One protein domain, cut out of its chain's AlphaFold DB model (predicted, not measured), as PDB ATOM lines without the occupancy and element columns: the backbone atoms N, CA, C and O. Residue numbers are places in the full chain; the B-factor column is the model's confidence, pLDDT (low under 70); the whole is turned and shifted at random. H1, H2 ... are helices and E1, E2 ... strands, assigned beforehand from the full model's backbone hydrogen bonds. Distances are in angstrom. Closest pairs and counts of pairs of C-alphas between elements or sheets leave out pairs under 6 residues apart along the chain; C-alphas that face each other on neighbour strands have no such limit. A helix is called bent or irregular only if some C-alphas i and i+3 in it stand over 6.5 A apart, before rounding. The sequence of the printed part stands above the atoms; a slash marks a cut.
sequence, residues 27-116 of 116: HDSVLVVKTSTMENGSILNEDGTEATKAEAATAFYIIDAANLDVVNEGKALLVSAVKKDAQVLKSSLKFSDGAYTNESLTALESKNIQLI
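This is residues 27 to 116 of the 116 residues of an uncharacterized protein of Pseudoalteromonas sp. A601 (UniProt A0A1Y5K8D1). With little regular structure, this is a rounded body largely of loops: the long pair E1 and E3 runs along one side, short E2 near the middle, parallel E4 and E5 at one end. The 90 printed residues, 35 in named elements, run E1 H1 E2 E3 E4 H2 E5, a mixed class. The antiparallel sheet's order is E1, E3, E2. It is compact, radius of gyration of the C-alphas 11.7 A, spanning 31 by 24 by 22 A.

E1, residues 27 to 33, is antiparallel to E3, residues 76 to 84; N 30 and O 79 are 2.9 A apart. H1, residues 53 to 58, is irregular, C-alphas 54 and 57 being 7.8 A apart, with 0 of 2 O i to N i+4 pairs within hydrogen-bond range and 2 of 3 O i to N i+3 pairs. H1 touches H2, residues 106 to 109, which is too short for an i+4 pair; their closest C-alphas, Ala 57 and Thr 106, are 5.0 A apart. E2, residues 61 to 63, forms a hairpin with E3; N 82 and O 62 are 2.8 A apart. E1, H1 and E2 form a split strand-helix-strand unit, two strands of one sheet that are not neighbours with a helix between them along the chain; E3 is between E1 and E2 in the sheet, and the crossover is right-handed. E4, residues 86 to 88, H2 and E5, residues 113 to 115, form a strand-helix-strand unit, parallel neighbour strands joined through a helix, also right-handed; N 114 and O 86 are 2.8 A apart.

E1 begins at C-alpha 27 (48.407, -51.041, 12.988) and is 18.2 A long; E3 is 23.4 A long. E5 ends at C-alpha 115 (44.450, -57.240, -1.394).

The printed part has no cut, E1 to H1, E2 to E3 and E4 to H2 are long links, and no printed residue is under 70 in pLDDT.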
ATOM      1  N   HIS A  27      49.545 -51.937  12.801       85.62
ATOM      2  CA  HIS A  27      48.407 -51.041  12.988       85.62
ATOM      3  C   HIS A  27      48.863 -49.698  13.563       85.62
ATOM      4  O   HIS A  27      49.886 -49.610  14.243       85.62
ATOM      5  N   ASP A  28      48.089 -48.657  13.288       89.31
ATOM      6  CA  ASP A  28      48.184 -47.343  13.919       89.31
ATOM      7  C   ASP A  28      46.875 -47.021  14.649       89.31
ATOM      8  O   ASP A  28      45.823 -47.585  14.335       89.31
ATOM      9  N   SER A  29      46.933 -46.106  15.616       91.62
ATOM     10  CA  SER A  29      45.730 -45.548  16.243       91.62
ATOM     11  C   SER A  29      45.370 -44.240  15.551       91.62
ATOM     12  O   SER A  29      46.043 -43.230  15.740       91.62
ATOM     13  N   VAL A  30      44.303 -44.253  14.755       92.69
ATOM     14  CA  VAL A  30      43.855 -43.096  13.970       92.69
ATOM     15  C   VAL A  30      42.651 -42.461  14.655       92.69
ATOM     16  O   VAL A  30      41.694 -43.150  15.006       92.69
ATOM     17  N   LEU A  31      42.695 -41.146  14.871       93.38
ATOM     18  CA  LEU A  31      41.542 -40.398  15.368       93.38
ATOM     19  C   LEU A  31      40.580 -40.156  14.207       93.38
ATOM     20  O   LEU A  31      40.934 -39.477  13.251       93.38
ATOM     21  N   VAL A  32      39.364 -40.677  14.317       93.12
ATOM     22  CA  VAL A  32      38.321 -40.518  13.301       93.12
ATOM     23  C   VAL A  32      37.065 -39.936  13.924       93.12
ATOM     24  O   VAL A  32      36.785 -40.163  15.102       93.12
ATOM     25  N   VAL A  33      36.282 -39.206  13.132       93.69
ATOM     26  CA  VAL A  33      34.902 -38.848  13.475       93.69
ATOM     27  C   VAL A  33      33.992 -39.797  12.718       93.69
ATOM     28  O   VAL A  33      33.983 -39.780  11.489       93.69
ATOM     29  N   LYS A  34      33.233 -40.631  13.437       92.50
ATOM     30  CA  LYS A  34      32.373 -41.623  12.788       92.50
ATOM     31  C   LYS A  34      31.314 -40.936  11.922       92.50
ATOM     32  O   LYS A  34      30.490 -40.180  12.439       92.50
ATOM     33  N   THR A  35      31.318 -41.227  10.629       92.69
ATOM     34  CA  THR A  35      30.259 -40.854   9.683       92.69
ATOM     35  C   THR A  35      29.241 -41.992   9.558       92.69
ATOM     36  O   THR A  35      29.466 -43.093  10.062       92.69
ATOM     37  N   SER A  36      28.123 -41.739   8.875       91.94
ATOM     38  CA  SER A  36      27.118 -42.768   8.562       91.94
ATOM     39  C   SER A  36      27.634 -43.848   7.614       91.94
ATOM     40  O   SER A  36      27.109 -44.959   7.583       91.94
ATOM     41  N   THR A  37      28.661 -43.525   6.833       92.31
ATOM     42  CA  THR A  37      29.297 -44.435   5.885       92.31
ATOM     43  C   THR A  37      30.444 -45.211   6.514       92.31
ATOM     44  O   THR A  37      30.748 -46.286   6.023       92.31
ATOM     45  N   MET A  38      31.025 -44.755   7.625       93.19
ATOM     46  CA  MET A  38      32.215 -45.372   8.202       93.19
ATOM     47  C   MET A  38      31.893 -46.635   9.019       93.19
ATOM     48  O   MET A  38      31.209 -46.598  10.043       93.19
ATOM     49  N   GLU A  39      32.461 -47.756   8.586       92.06
ATOM     50  CA  GLU A  39      32.383 -49.076   9.235       92.06
ATOM     51  C   GLU A  39      33.757 -49.769   9.251       92.06
ATOM     52  O   GLU A  39      34.754 -49.255   8.728       92.06
ATOM     53  N   ASN A  40      33.823 -50.973   9.813       91.69
ATOM     54  CA  ASN A  40      35.010 -51.812   9.684       91.69
ATOM     55  C   ASN A  40      35.360 -52.096   8.203       91.69
ATOM     56  O   ASN A  40      34.502 -52.525   7.428       91.69
ATOM     57  N   GLY A  41      36.621 -51.885   7.809       92.31
ATOM     58  CA  GLY A  41      37.086 -52.020   6.420       92.31
ATOM     59  C   GLY A  41      36.980 -50.751   5.573       92.31
ATOM     60  O   GLY A  41      37.315 -50.780   4.387       92.31
ATOM     61  N   SER A  42      36.547 -49.634   6.163       95.19
ATOM     62  CA  SER A  42      36.556 -48.336   5.479       95.19
ATOM     63  C   SER A  42      37.980 -47.882   5.193       95.19
ATOM     64  O   SER A  42      38.874 -48.012   6.037       95.19
ATOM     65  N   ILE A  43      38.178 -47.345   3.996       95.69
ATOM     66  CA  ILE A  43      39.451 -46.804   3.535       95.69
ATOM     67  C   ILE A  43      39.540 -45.338   3.962       95.69
ATOM     68  O   ILE A  43      38.607 -44.569   3.742       95.69
ATOM     69  N   LEU A  44      40.660 -44.947   4.567       96.25
ATOM     70  CA  LEU A  44      40.885 -43.589   5.057       96.25
ATOM     71  C   LEU A  44      42.046 -42.906   4.339       96.25
ATOM     72  O   LEU A  44      43.026 -43.554   3.968       96.25
ATOM     73  N   ASN A  45      41.970 -41.586   4.241       94.94
ATOM     74  CA  ASN A  45      43.085 -40.714   3.892       94.94
ATOM     75  C   ASN A  45      44.053 -40.552   5.082       94.94
ATOM     76  O   ASN A  45      43.792 -41.004   6.201       94.94
ATOM     77  N   GLU A  46      45.203 -39.915   4.848       92.25
ATOM     78  CA  GLU A  46      46.244 -39.707   5.871       92.25
ATOM     79  C   GLU A  46      45.753 -38.880   7.076       92.25
ATOM     80  O   GLU A  46      46.225 -39.067   8.194       92.25
ATOM     81  N   ASP A  47      44.762 -38.015   6.867       91.69
ATOM     82  CA  ASP A  47      44.149 -37.170   7.894       91.69
ATOM     83  C   ASP A  47      43.067 -37.880   8.736       91.69
ATOM     84  O   ASP A  47      42.481 -37.266   9.627       91.69
ATOM     85  N   GLY A  48      42.797 -39.163   8.475       90.94
ATOM     86  CA  GLY A  48      41.767 -39.937   9.170       90.94
ATOM     87  C   GLY A  48      40.341 -39.705   8.658       90.94
ATOM     88  O   GLY A  48      39.386 -40.164   9.289       90.94
ATOM     89  N   THR A  49      40.169 -39.022   7.523       94.88
ATOM     90  CA  THR A  49      38.875 -38.922   6.831       94.88
ATOM     91  C   THR A  49      38.620 -40.146   5.955       94.88
ATOM     92  O   THR A  49      39.556 -40.776   5.469       94.88
ATOM     93  N   GLU A  50      37.352 -40.515   5.762       95.00
ATOM     94  CA  GLU A  50      36.990 -41.626   4.877       95.00
ATOM     95  C   GLU A  50      37.178 -41.226   3.409       95.00
ATOM     96  O   GLU A  50      36.572 -40.264   2.940       95.00
ATOM     97  N   ALA A  51      38.013 -41.973   2.691       96.69
ATOM     98  CA  ALA A  51      38.342 -41.693   1.302       96.69
ATOM     99  C   ALA A  51      37.146 -41.965   0.382       96.69
ATOM    100  O   ALA A  51      36.368 -42.898   0.596       96.69
ATOM    101  N   THR A  52      37.034 -41.175  -0.680       96.69
ATOM    102  CA  THR A  52      36.167 -41.458  -1.832       96.69
ATOM    103  C   THR A  52      36.908 -42.298  -2.873       96.69
ATOM    104  O   THR A  52      38.141 -42.344  -2.895       96.69
ATOM    105  N   LYS A  53      36.184 -42.912  -3.815       95.69
ATOM    106  CA  LYS A  53      36.796 -43.630  -4.952       95.69
ATOM    107  C   LYS A  53      37.767 -42.767  -5.761       95.69
ATOM    108  O   LYS A  53      38.765 -43.273  -6.268       95.69
ATOM    109  N   ALA A  54      37.495 -41.466  -5.884       95.56
ATOM    110  CA  ALA A  54      38.366 -40.533  -6.598       95.56
ATOM    111  C   ALA A  54      39.728 -40.333  -5.903       95.56
ATOM    112  O   ALA A  54      40.711 -39.990  -6.557       95.56
ATOM    113  N   GLU A  55      39.794 -40.586  -4.596       95.81
ATOM    114  CA  GLU A  55      40.982 -40.433  -3.749       95.81
ATOM    115  C   GLU A  55      41.714 -41.764  -3.522       95.81
ATOM    116  O   GLU A  55      42.669 -41.835  -2.751       95.81
ATOM    117  N   ALA A  56      41.304 -42.834  -4.210       94.69
ATOM    118  CA  ALA A  56      41.850 -44.176  -4.034       94.69
ATOM    119  C   ALA A  56      43.385 -44.244  -4.116       94.69
ATOM    120  O   ALA A  56      44.019 -44.936  -3.321       94.69
ATOM    121  N   ALA A  57      43.993 -43.482  -5.029       94.50
ATOM    122  CA  ALA A  57      45.443 -43.472  -5.205       94.50
ATOM    123  C   ALA A  57      46.198 -42.894  -3.991       94.50
ATOM    124  O   ALA A  57      47.356 -43.251  -3.770       94.50
ATOM    125  N   THR A  58      45.550 -42.021  -3.213       94.94
ATOM    126  CA  THR A  58      46.102 -41.348  -2.023       94.94
ATOM    127  C   THR A  58      45.596 -41.929  -0.704       94.94
ATOM    128  O   THR A  58      46.038 -41.495   0.360       94.94
ATOM    129  N   ALA A  59      44.704 -42.921  -0.755       94.25
ATOM    130  CA  ALA A  59      44.229 -43.640   0.417       94.25
ATOM    131  C   ALA A  59      45.394 -44.219   1.232       94.25
ATOM    132  O   ALA A  59      46.345 -44.785   0.691       94.25
ATOM    133  N   PHE A  60      45.321 -44.090   2.552       93.94
ATOM    134  CA  PHE A  60      46.479 -44.259   3.420       93.94
ATOM    135  C   PHE A  60      46.291 -45.317   4.509       93.94
ATOM    136  O   PHE A  60      47.262 -46.006   4.832       93.94
ATOM    137  N   TYR A  61      45.083 -45.475   5.048       94.06
ATOM    138  CA  TYR A  61      44.781 -46.456   6.092       94.06
ATOM    139  C   TYR A  61      43.538 -47.282   5.748       94.06
ATOM    140  O   TYR A  61      42.712 -46.876   4.934       94.06
ATOM    141  N   ILE A  62      43.386 -48.433   6.404       94.25
ATOM    142  CA  ILE A  62      42.167 -49.253   6.355       94.25
ATOM    143  C   ILE A  62      41.730 -49.530   7.789       94.25
ATOM    144  O   ILE A  62      42.527 -50.030   8.579       94.25
ATOM    145  N   ILE A  63      40.482 -49.230   8.138       93.81
ATOM    146  CA  ILE A  63      39.961 -49.493   9.483       93.81
ATOM    147  C   ILE A  63      39.901 -51.001   9.750       93.81
ATOM    148  O   ILE A  63      39.284 -51.743   8.989       93.81
ATOM    149  N   ASP A  64      40.482 -51.423  10.873       91.06
ATOM    150  CA  ASP A  64      40.388 -52.778  11.425       91.06
ATOM    151  C   ASP A  64      39.904 -52.698  12.880       91.06
ATOM    152  O   ASP A  64      40.621 -52.960  13.847       91.06
ATOM    153  N   ALA A  65      38.670 -52.226  13.030       87.19
ATOM    154  CA  ALA A  65      38.016 -51.961  14.300       87.19
ATOM    155  C   ALA A  65      36.566 -52.447  14.228       87.19
ATOM    156  O   ALA A  65      35.642 -51.693  13.938       87.19
ATOM    157  N   ALA A  66      36.352 -53.731  14.514       79.56
ATOM    158  CA  ALA A  66      35.028 -54.350  14.420       79.56
ATOM    159  C   ALA A  66      33.997 -53.775  15.419       79.56
ATOM    160  O   ALA A  66      32.796 -53.976  15.274       79.56
ATOM    161  N   ASN A  67      34.455 -53.049  16.441       80.12
ATOM    162  CA  ASN A  67      33.609 -52.315  17.378       80.12
ATOM    163  C   ASN A  67      33.183 -50.932  16.857       80.12
ATOM    164  O   ASN A  67      32.350 -50.293  17.497       80.12
ATOM    165  N   LEU A  68      33.727 -50.453  15.734       84.94
ATOM    166  CA  LEU A  68      33.343 -49.161  15.174       84.94
ATOM    167  C   LEU A  68      31.861 -49.143  14.803       84.94
ATOM    168  O   LEU A  68      31.195 -48.136  15.022       84.94
ATOM    169  N   ASP A  69      31.325 -50.262  14.325       77.69
ATOM    170  CA  ASP A  69      29.953 -50.378  13.824       77.69
ATOM    171  C   ASP A  69      28.899 -50.052  14.898       77.69
ATOM    172  O   ASP A  69      27.856 -49.489  14.582       77.69
ATOM    173  N   VAL A  70      29.203 -50.285  16.181       81.94
ATOM    174  CA  VAL A  70      28.288 -50.004  17.307       81.94
ATOM    175  C   VAL A  70      28.429 -48.594  17.895       81.94
ATOM    176  O   VAL A  70      27.677 -48.216  18.791       81.94
ATOM    177  N   VAL A  71      29.396 -47.806  17.423       86.38
ATOM    178  CA  VAL A  71      29.598 -46.418  17.865       86.38
ATOM    179  C   VAL A  71      28.569 -45.510  17.188       86.38
ATOM    180  O   VAL A  71      28.210 -45.723  16.033       86.38
ATOM    181  N   ASN A  72      28.095 -44.477  17.882       89.12
ATOM    182  CA  ASN A  72      27.182 -43.499  17.287       89.12
ATOM    183  C   ASN A  72      27.919 -42.552  16.331       89.12
ATOM    184  O   ASN A  72      29.052 -42.144  16.596       89.12
ATOM    185  N   GLU A  73      27.242 -42.151  15.259       92.56
ATOM    186  CA  GLU A  73      27.720 -41.130  14.323       92.56
ATOM    187  C   GLU A  73      28.040 -39.797  15.030       92.56
ATOM    188  O   GLU A  73      27.483 -39.458  16.080       92.56
ATOM    189  N   GLY A  74      28.971 -39.033  14.459       91.56
ATOM    190  CA  GLY A  74      29.414 -37.731  14.962       91.56
ATOM    191  C   GLY A  74      30.320 -37.793  16.195       91.56
ATOM    192  O   GLY A  74      30.688 -36.751  16.740       91.56
ATOM    193  N   LYS A  75      30.687 -38.989  16.671       90.56
ATOM    194  CA  LYS A  75      31.633 -39.159  17.780       90.56
ATOM    195  C   LYS A  75      33.054 -39.323  17.263       90.56
ATOM    196  O   LYS A  75      33.296 -40.091  16.335       90.56
ATOM    197  N   ALA A  76      33.978 -38.607  17.899       91.06
ATOM    198  CA  ALA A  76      35.404 -38.793  17.692       91.06
ATOM    199  C   ALA A  76      35.904 -39.964  18.544       91.06
ATOM    200  O   ALA A  76      35.582 -40.045  19.733       91.06
ATOM    201  N   LEU A  77      36.688 -40.854  17.948       92.00
ATOM    202  CA  LEU A  77      37.288 -41.993  18.629       92.00
ATOM    203  C   LEU A  77      38.600 -42.408  17.967       92.00
ATOM    204  O   LEU A  77      38.805 -42.182  16.778       92.00
ATOM    205  N   LEU A  78      39.478 -43.028  18.751       92.06
ATOM    206  CA  LEU A  78      40.668 -43.686  18.226       92.06
ATOM    207  C   LEU A  78      40.282 -45.082  17.739       92.06
ATOM    208  O   LEU A  78      39.780 -45.892  18.520       92.06
ATOM    209  N   VAL A  79      40.519 -45.351  16.459       91.69
ATOM    210  CA  VAL A  79      40.329 -46.669  15.847       91.69
ATOM    211  C   VAL A  79      41.671 -47.285  15.493       91.69
ATOM    212  O   VAL A  79      42.616 -46.585  15.130       91.69
ATOM    213  N   SER A  80      41.741 -48.611  15.582       91.44
ATOM    214  CA  SER A  80      42.853 -49.364  15.016       91.44
ATOM    215  C   SER A  80      42.712 -49.376  13.497       91.44
ATOM    216  O   SER A  80      41.660 -49.749  12.971       91.44
ATOM    217  N   ALA A  81      43.757 -48.959  12.792       92.12
ATOM    218  CA  ALA A  81      43.788 -48.972  11.340       92.12
ATOM    219  C   ALA A  81      45.087 -49.597  10.831       92.12
ATOM    220  O   ALA A  81      46.166 -49.372  11.374       92.12
ATOM    221  N   VAL A  82      44.986 -50.386   9.769       91.38
ATOM    222  CA  VAL A  82      46.121 -51.017   9.103       91.38
ATOM    223  C   VAL A  82      46.993 -49.940   8.473       91.38
ATOM    224  O   VAL A  82      46.520 -49.145   7.659       91.38
ATOM    225  N   LYS A  83      48.278 -49.936   8.836       86.81
ATOM    226  CA  LYS A  83      49.276 -48.999   8.317       86.81
ATOM    227  C   LYS A  83      50.141 -49.617   7.230       86.81
ATOM    228  O   LYS A  83      50.393 -48.946   6.239       86.81
ATOM    229  N   LYS A  84      50.645 -50.838   7.431       88.94
ATOM    230  CA  LYS A  84      51.549 -51.527   6.492       88.94
ATOM    231  C   LYS A  84      51.646 -53.026   6.774       88.94
ATOM    232  O   LYS A  84      51.284 -53.464   7.868       88.94
ATOM    233  N   ASP A  85      52.205 -53.757   5.808       86.50
ATOM    234  CA  ASP A  85      52.573 -55.176   5.909       86.50
ATOM    235  C   ASP A  85      51.379 -56.080   6.266       86.50
ATOM    236  O   ASP A  85      51.403 -56.798   7.264       86.50
ATOM    237  N   ALA A  86      50.296 -56.008   5.482       85.19
ATOM    238  CA  ALA A  86      49.032 -56.673   5.801       85.19
ATOM    239  C   ALA A  86      48.350 -57.287   4.579       85.19
ATOM    240  O   ALA A  86      48.434 -56.753   3.476       85.19
ATOM    241  N   GLN A  87      47.597 -58.365   4.796       86.75
ATOM    242  CA  GLN A  87      46.681 -58.920   3.802       86.75
ATOM    243  C   GLN A  87      45.242 -58.557   4.160       86.75
ATOM    244  O   GLN A  87      44.793 -58.807   5.282       86.75
ATOM    245  N   VAL A  88      44.518 -57.970   3.208       87.38
ATOM    246  CA  VAL A  88      43.171 -57.436   3.419       87.38
ATOM    247  C   VAL A  88      42.190 -58.036   2.422       87.38
ATOM    248  O   VAL A  88      42.445 -58.063   1.220       87.38
ATOM    249  N   LEU A  89      41.044 -58.494   2.927       89.00
ATOM    250  CA  LEU A  89      39.943 -59.011   2.117       89.00
ATOM    251  C   LEU A  89      39.323 -57.896   1.267       89.00
ATOM    252  O   LEU A  89      38.709 -56.973   1.806       89.00
ATOM    253  N   LYS A  90      39.390 -58.025  -0.064       89.38
ATOM    254  CA  LYS A  90      38.789 -57.057  -1.008       89.38
ATOM    255  C   LYS A  90      37.300 -56.838  -0.769       89.38
ATOM    256  O   LYS A  90      36.818 -55.716  -0.841       89.38
ATOM    257  N   SER A  91      36.572 -57.908  -0.451       89.00
ATOM    258  CA  SER A  91      35.129 -57.872  -0.174       89.00
ATOM    259  C   SER A  91      34.770 -57.131   1.118       89.00
ATOM    260  O   SER A  91      33.604 -56.789   1.349       89.00
ATOM    261  N   SER A  92      35.761 -56.874   1.972       89.00
ATOM    262  CA  SER A  92      35.589 -56.101   3.193       89.00
ATOM    263  C   SER A  92      35.840 -54.609   3.002       89.00
ATOM    264  O   SER A  92      35.420 -53.844   3.865       89.00
ATOM    265  N   LEU A  93      36.441 -54.204   1.880       93.12
ATOM    266  CA  LEU A  93      36.830 -52.824   1.617       93.12
ATOM    267  C   LEU A  93      35.704 -51.962   1.060       93.12
ATOM    268  O   LEU A  93      34.899 -52.392   0.227       93.12
ATOM    269  N   LYS A  94      35.704 -50.700   1.481       95.06
ATOM    270  CA  LYS A  94      34.793 -49.687   0.963       95.06
ATOM    271  C   LYS A  94      35.354 -48.274   1.074       95.06
ATOM    272  O   LYS A  94      36.182 -47.985   1.936       95.06
ATOM    273  N   PHE A  95      34.836 -47.425   0.205       96.06
ATOM    274  CA  PHE A  95      34.963 -45.978   0.230       96.06
ATOM    275  C   PHE A  95      33.679 -45.355   0.783       96.06
ATOM    276  O   PHE A  95      32.631 -46.008   0.846       96.06
ATOM    277  N   SER A  96      33.740 -44.068   1.111       96.38
ATOM    278  CA  SER A  96      32.577 -43.300   1.564       96.38
ATOM    279  C   SER A  96      31.446 -43.243   0.526       96.38
ATOM    280  O   SER A  96      30.276 -43.137   0.884       96.38
ATOM    281  N   ASP A  97      31.768 -43.368  -0.762       95.56
ATOM    282  CA  ASP A  97      30.834 -43.337  -1.893       95.56
ATOM    283  C   ASP A  97      30.522 -44.727  -2.484       95.56
ATOM    284  O   ASP A  97      29.865 -44.835  -3.523       95.56
ATOM    285  N   GLY A  98      30.940 -45.811  -1.820       93.31
ATOM    286  CA  GLY A  98      30.501 -47.168  -2.147       93.31
ATOM    287  C   GLY A  98      31.546 -48.257  -1.920       93.31
ATOM    288  O   GLY A  98      32.660 -48.022  -1.467       93.31
ATOM    289  N   ALA A  99      31.189 -49.495  -2.264       93.44
ATOM    290  CA  ALA A  99      32.102 -50.632  -2.151       93.44
ATOM    291  C   ALA A  99      33.334 -50.474  -3.058       93.44
ATOM    292  O   ALA A  99      33.231 -49.929  -4.163       93.44
ATOM    293  N   TYR A 100      34.475 -51.002  -2.605       93.38
ATOM    294  CA  TYR A 100      35.666 -51.158  -3.438       93.38
ATOM    295  C   TYR A 100      35.360 -52.087  -4.620       93.38
ATOM    296  O   TYR A 100      34.715 -53.127  -4.452       93.38
ATOM    297  N   THR A 101      35.824 -51.726  -5.814       93.19
ATOM    298  CA  THR A 101      35.703 -52.558  -7.014       93.19
ATOM    299  C   THR A 101      37.078 -52.906  -7.562       93.19
ATOM    300  O   THR A 101      37.504 -54.058  -7.515       93.19
ATOM    301  N   ASN A 102      37.774 -51.918  -8.103       91.56
ATOM    302  CA  ASN A 102      39.003 -52.089  -8.876       91.56
ATOM    303  C   ASN A 102      39.840 -50.806  -8.913       91.56
ATOM    304  O   ASN A 102      40.656 -50.623  -9.818       91.56
ATOM    305  N   GLU A 103      39.595 -49.898  -7.974       95.12
ATOM    306  CA  GLU A 103      40.346 -48.667  -7.834       95.12
ATOM    307  C   GLU A 103      41.820 -48.983  -7.529       95.12
ATOM    308  O   GLU A 103      42.129 -49.919  -6.795       95.12
ATOM    309  N   SER A 104      42.754 -48.208  -8.090       92.25
ATOM    310  CA  SER A 104      44.176 -48.394  -7.785       92.25
ATOM    311  C   SER A 104      44.495 -47.784  -6.424       92.25
ATOM    312  O   SER A 104      44.355 -46.576  -6.234       92.25
ATOM    313  N   LEU A 105      44.942 -48.619  -5.488       92.44
ATOM    314  CA  LEU A 105      45.299 -48.225  -4.126       92.44
ATOM    315  C   LEU A 105      46.812 -48.015  -3.993       92.44
ATOM    316  O   LEU A 105      47.449 -48.575  -3.100       92.44
ATOM    317  N   THR A 106      47.409 -47.231  -4.894       94.12
ATOM    318  CA  THR A 106      48.873 -47.115  -5.044       94.12
ATOM    319  C   THR A 106      49.596 -46.795  -3.729       94.12
ATOM    320  O   THR A 106      50.634 -47.383  -3.423       94.12
ATOM    321  N   ALA A 107      49.045 -45.892  -2.913       92.81
ATOM    322  CA  ALA A 107      49.622 -45.556  -1.616       92.81
ATOM    323  C   ALA A 107      49.574 -46.727  -0.612       92.81
ATOM    324  O   ALA A 107      50.544 -46.925   0.119       92.81
ATOM    325  N   LEU A 108      48.520 -47.549  -0.600       91.75
ATOM    326  CA  LEU A 108      48.443 -48.754   0.242       91.75
ATOM    327  C   LEU A 108      49.378 -49.862  -0.273       91.75
ATOM    328  O   LEU A 108      50.081 -50.493   0.519       91.75
ATOM    329  N   GLU A 109      49.465 -50.048  -1.592       91.38
ATOM    330  CA  GLU A 109      50.390 -50.995  -2.232       91.38
ATOM    331  C   GLU A 109      51.851 -50.675  -1.883       91.38
ATOM    332  O   GLU A 109      52.623 -51.572  -1.542       91.38
ATOM    333  N   SER A 110      52.220 -49.386  -1.864       92.00
ATOM    334  CA  SER A 110      53.565 -48.933  -1.471       92.00
ATOM    335  C   SER A 110      53.942 -49.291  -0.025       92.00
ATOM    336  O   SER A 110      55.122 -49.333   0.325       92.00
ATOM    337  N   LYS A 111      52.943 -49.594   0.810       88.62
ATOM    338  CA  LYS A 111      53.091 -50.014   2.208       88.62
ATOM    339  C   LYS A 111      52.971 -51.522   2.388       88.62
ATOM    340  O   LYS A 111      52.766 -51.984   3.510       88.62
ATOM    341  N   ASN A 112      53.082 -52.283   1.301       88.38
ATOM    342  CA  ASN A 112      52.979 -53.737   1.324       88.38
ATOM    343  C   ASN A 112      51.633 -54.214   1.915       88.38
ATOM    344  O   ASN A 112      51.561 -55.188   2.662       88.38
ATOM    345  N   ILE A 113      50.553 -53.488   1.603       89.12
ATOM    346  CA  ILE A 113      49.189 -53.947   1.863       89.12
ATOM    347  C   ILE A 113      48.710 -54.689   0.620       89.12
ATOM    348  O   ILE A 113      48.582 -54.114  -0.459       89.12
ATOM    349  N   GLN A 114      48.463 -55.983   0.778       87.81
ATOM    350  CA  GLN A 114      48.061 -56.876  -0.295       87.81
ATOM    351  C   GLN A 114      46.570 -57.164  -0.202       87.81
ATOM    352  O   GLN A 114      46.057 -57.582   0.835       87.81
ATOM    353  N   LEU A 115      45.872 -56.961  -1.312       88.31
ATOM    354  CA  LEU A 115      44.450 -57.240  -1.394       88.31
ATOM    355  C   LEU A 115      44.218 -58.678  -1.866       88.31
ATOM    356  O   LEU A 115      44.619 -59.030  -2.983       88.31
ATOM    357  N   ILE A 116      43.505 -59.470  -1.069       85.50
ATOM    358  CA  ILE A 116      43.155 -60.868  -1.370       85.50
ATOM    359  C   ILE A 116      41.666 -61.041  -1.662       85.50
ATOM    360  O   ILE A 116      40.825 -60.369  -1.016       85.50
TER     361      ILE A 116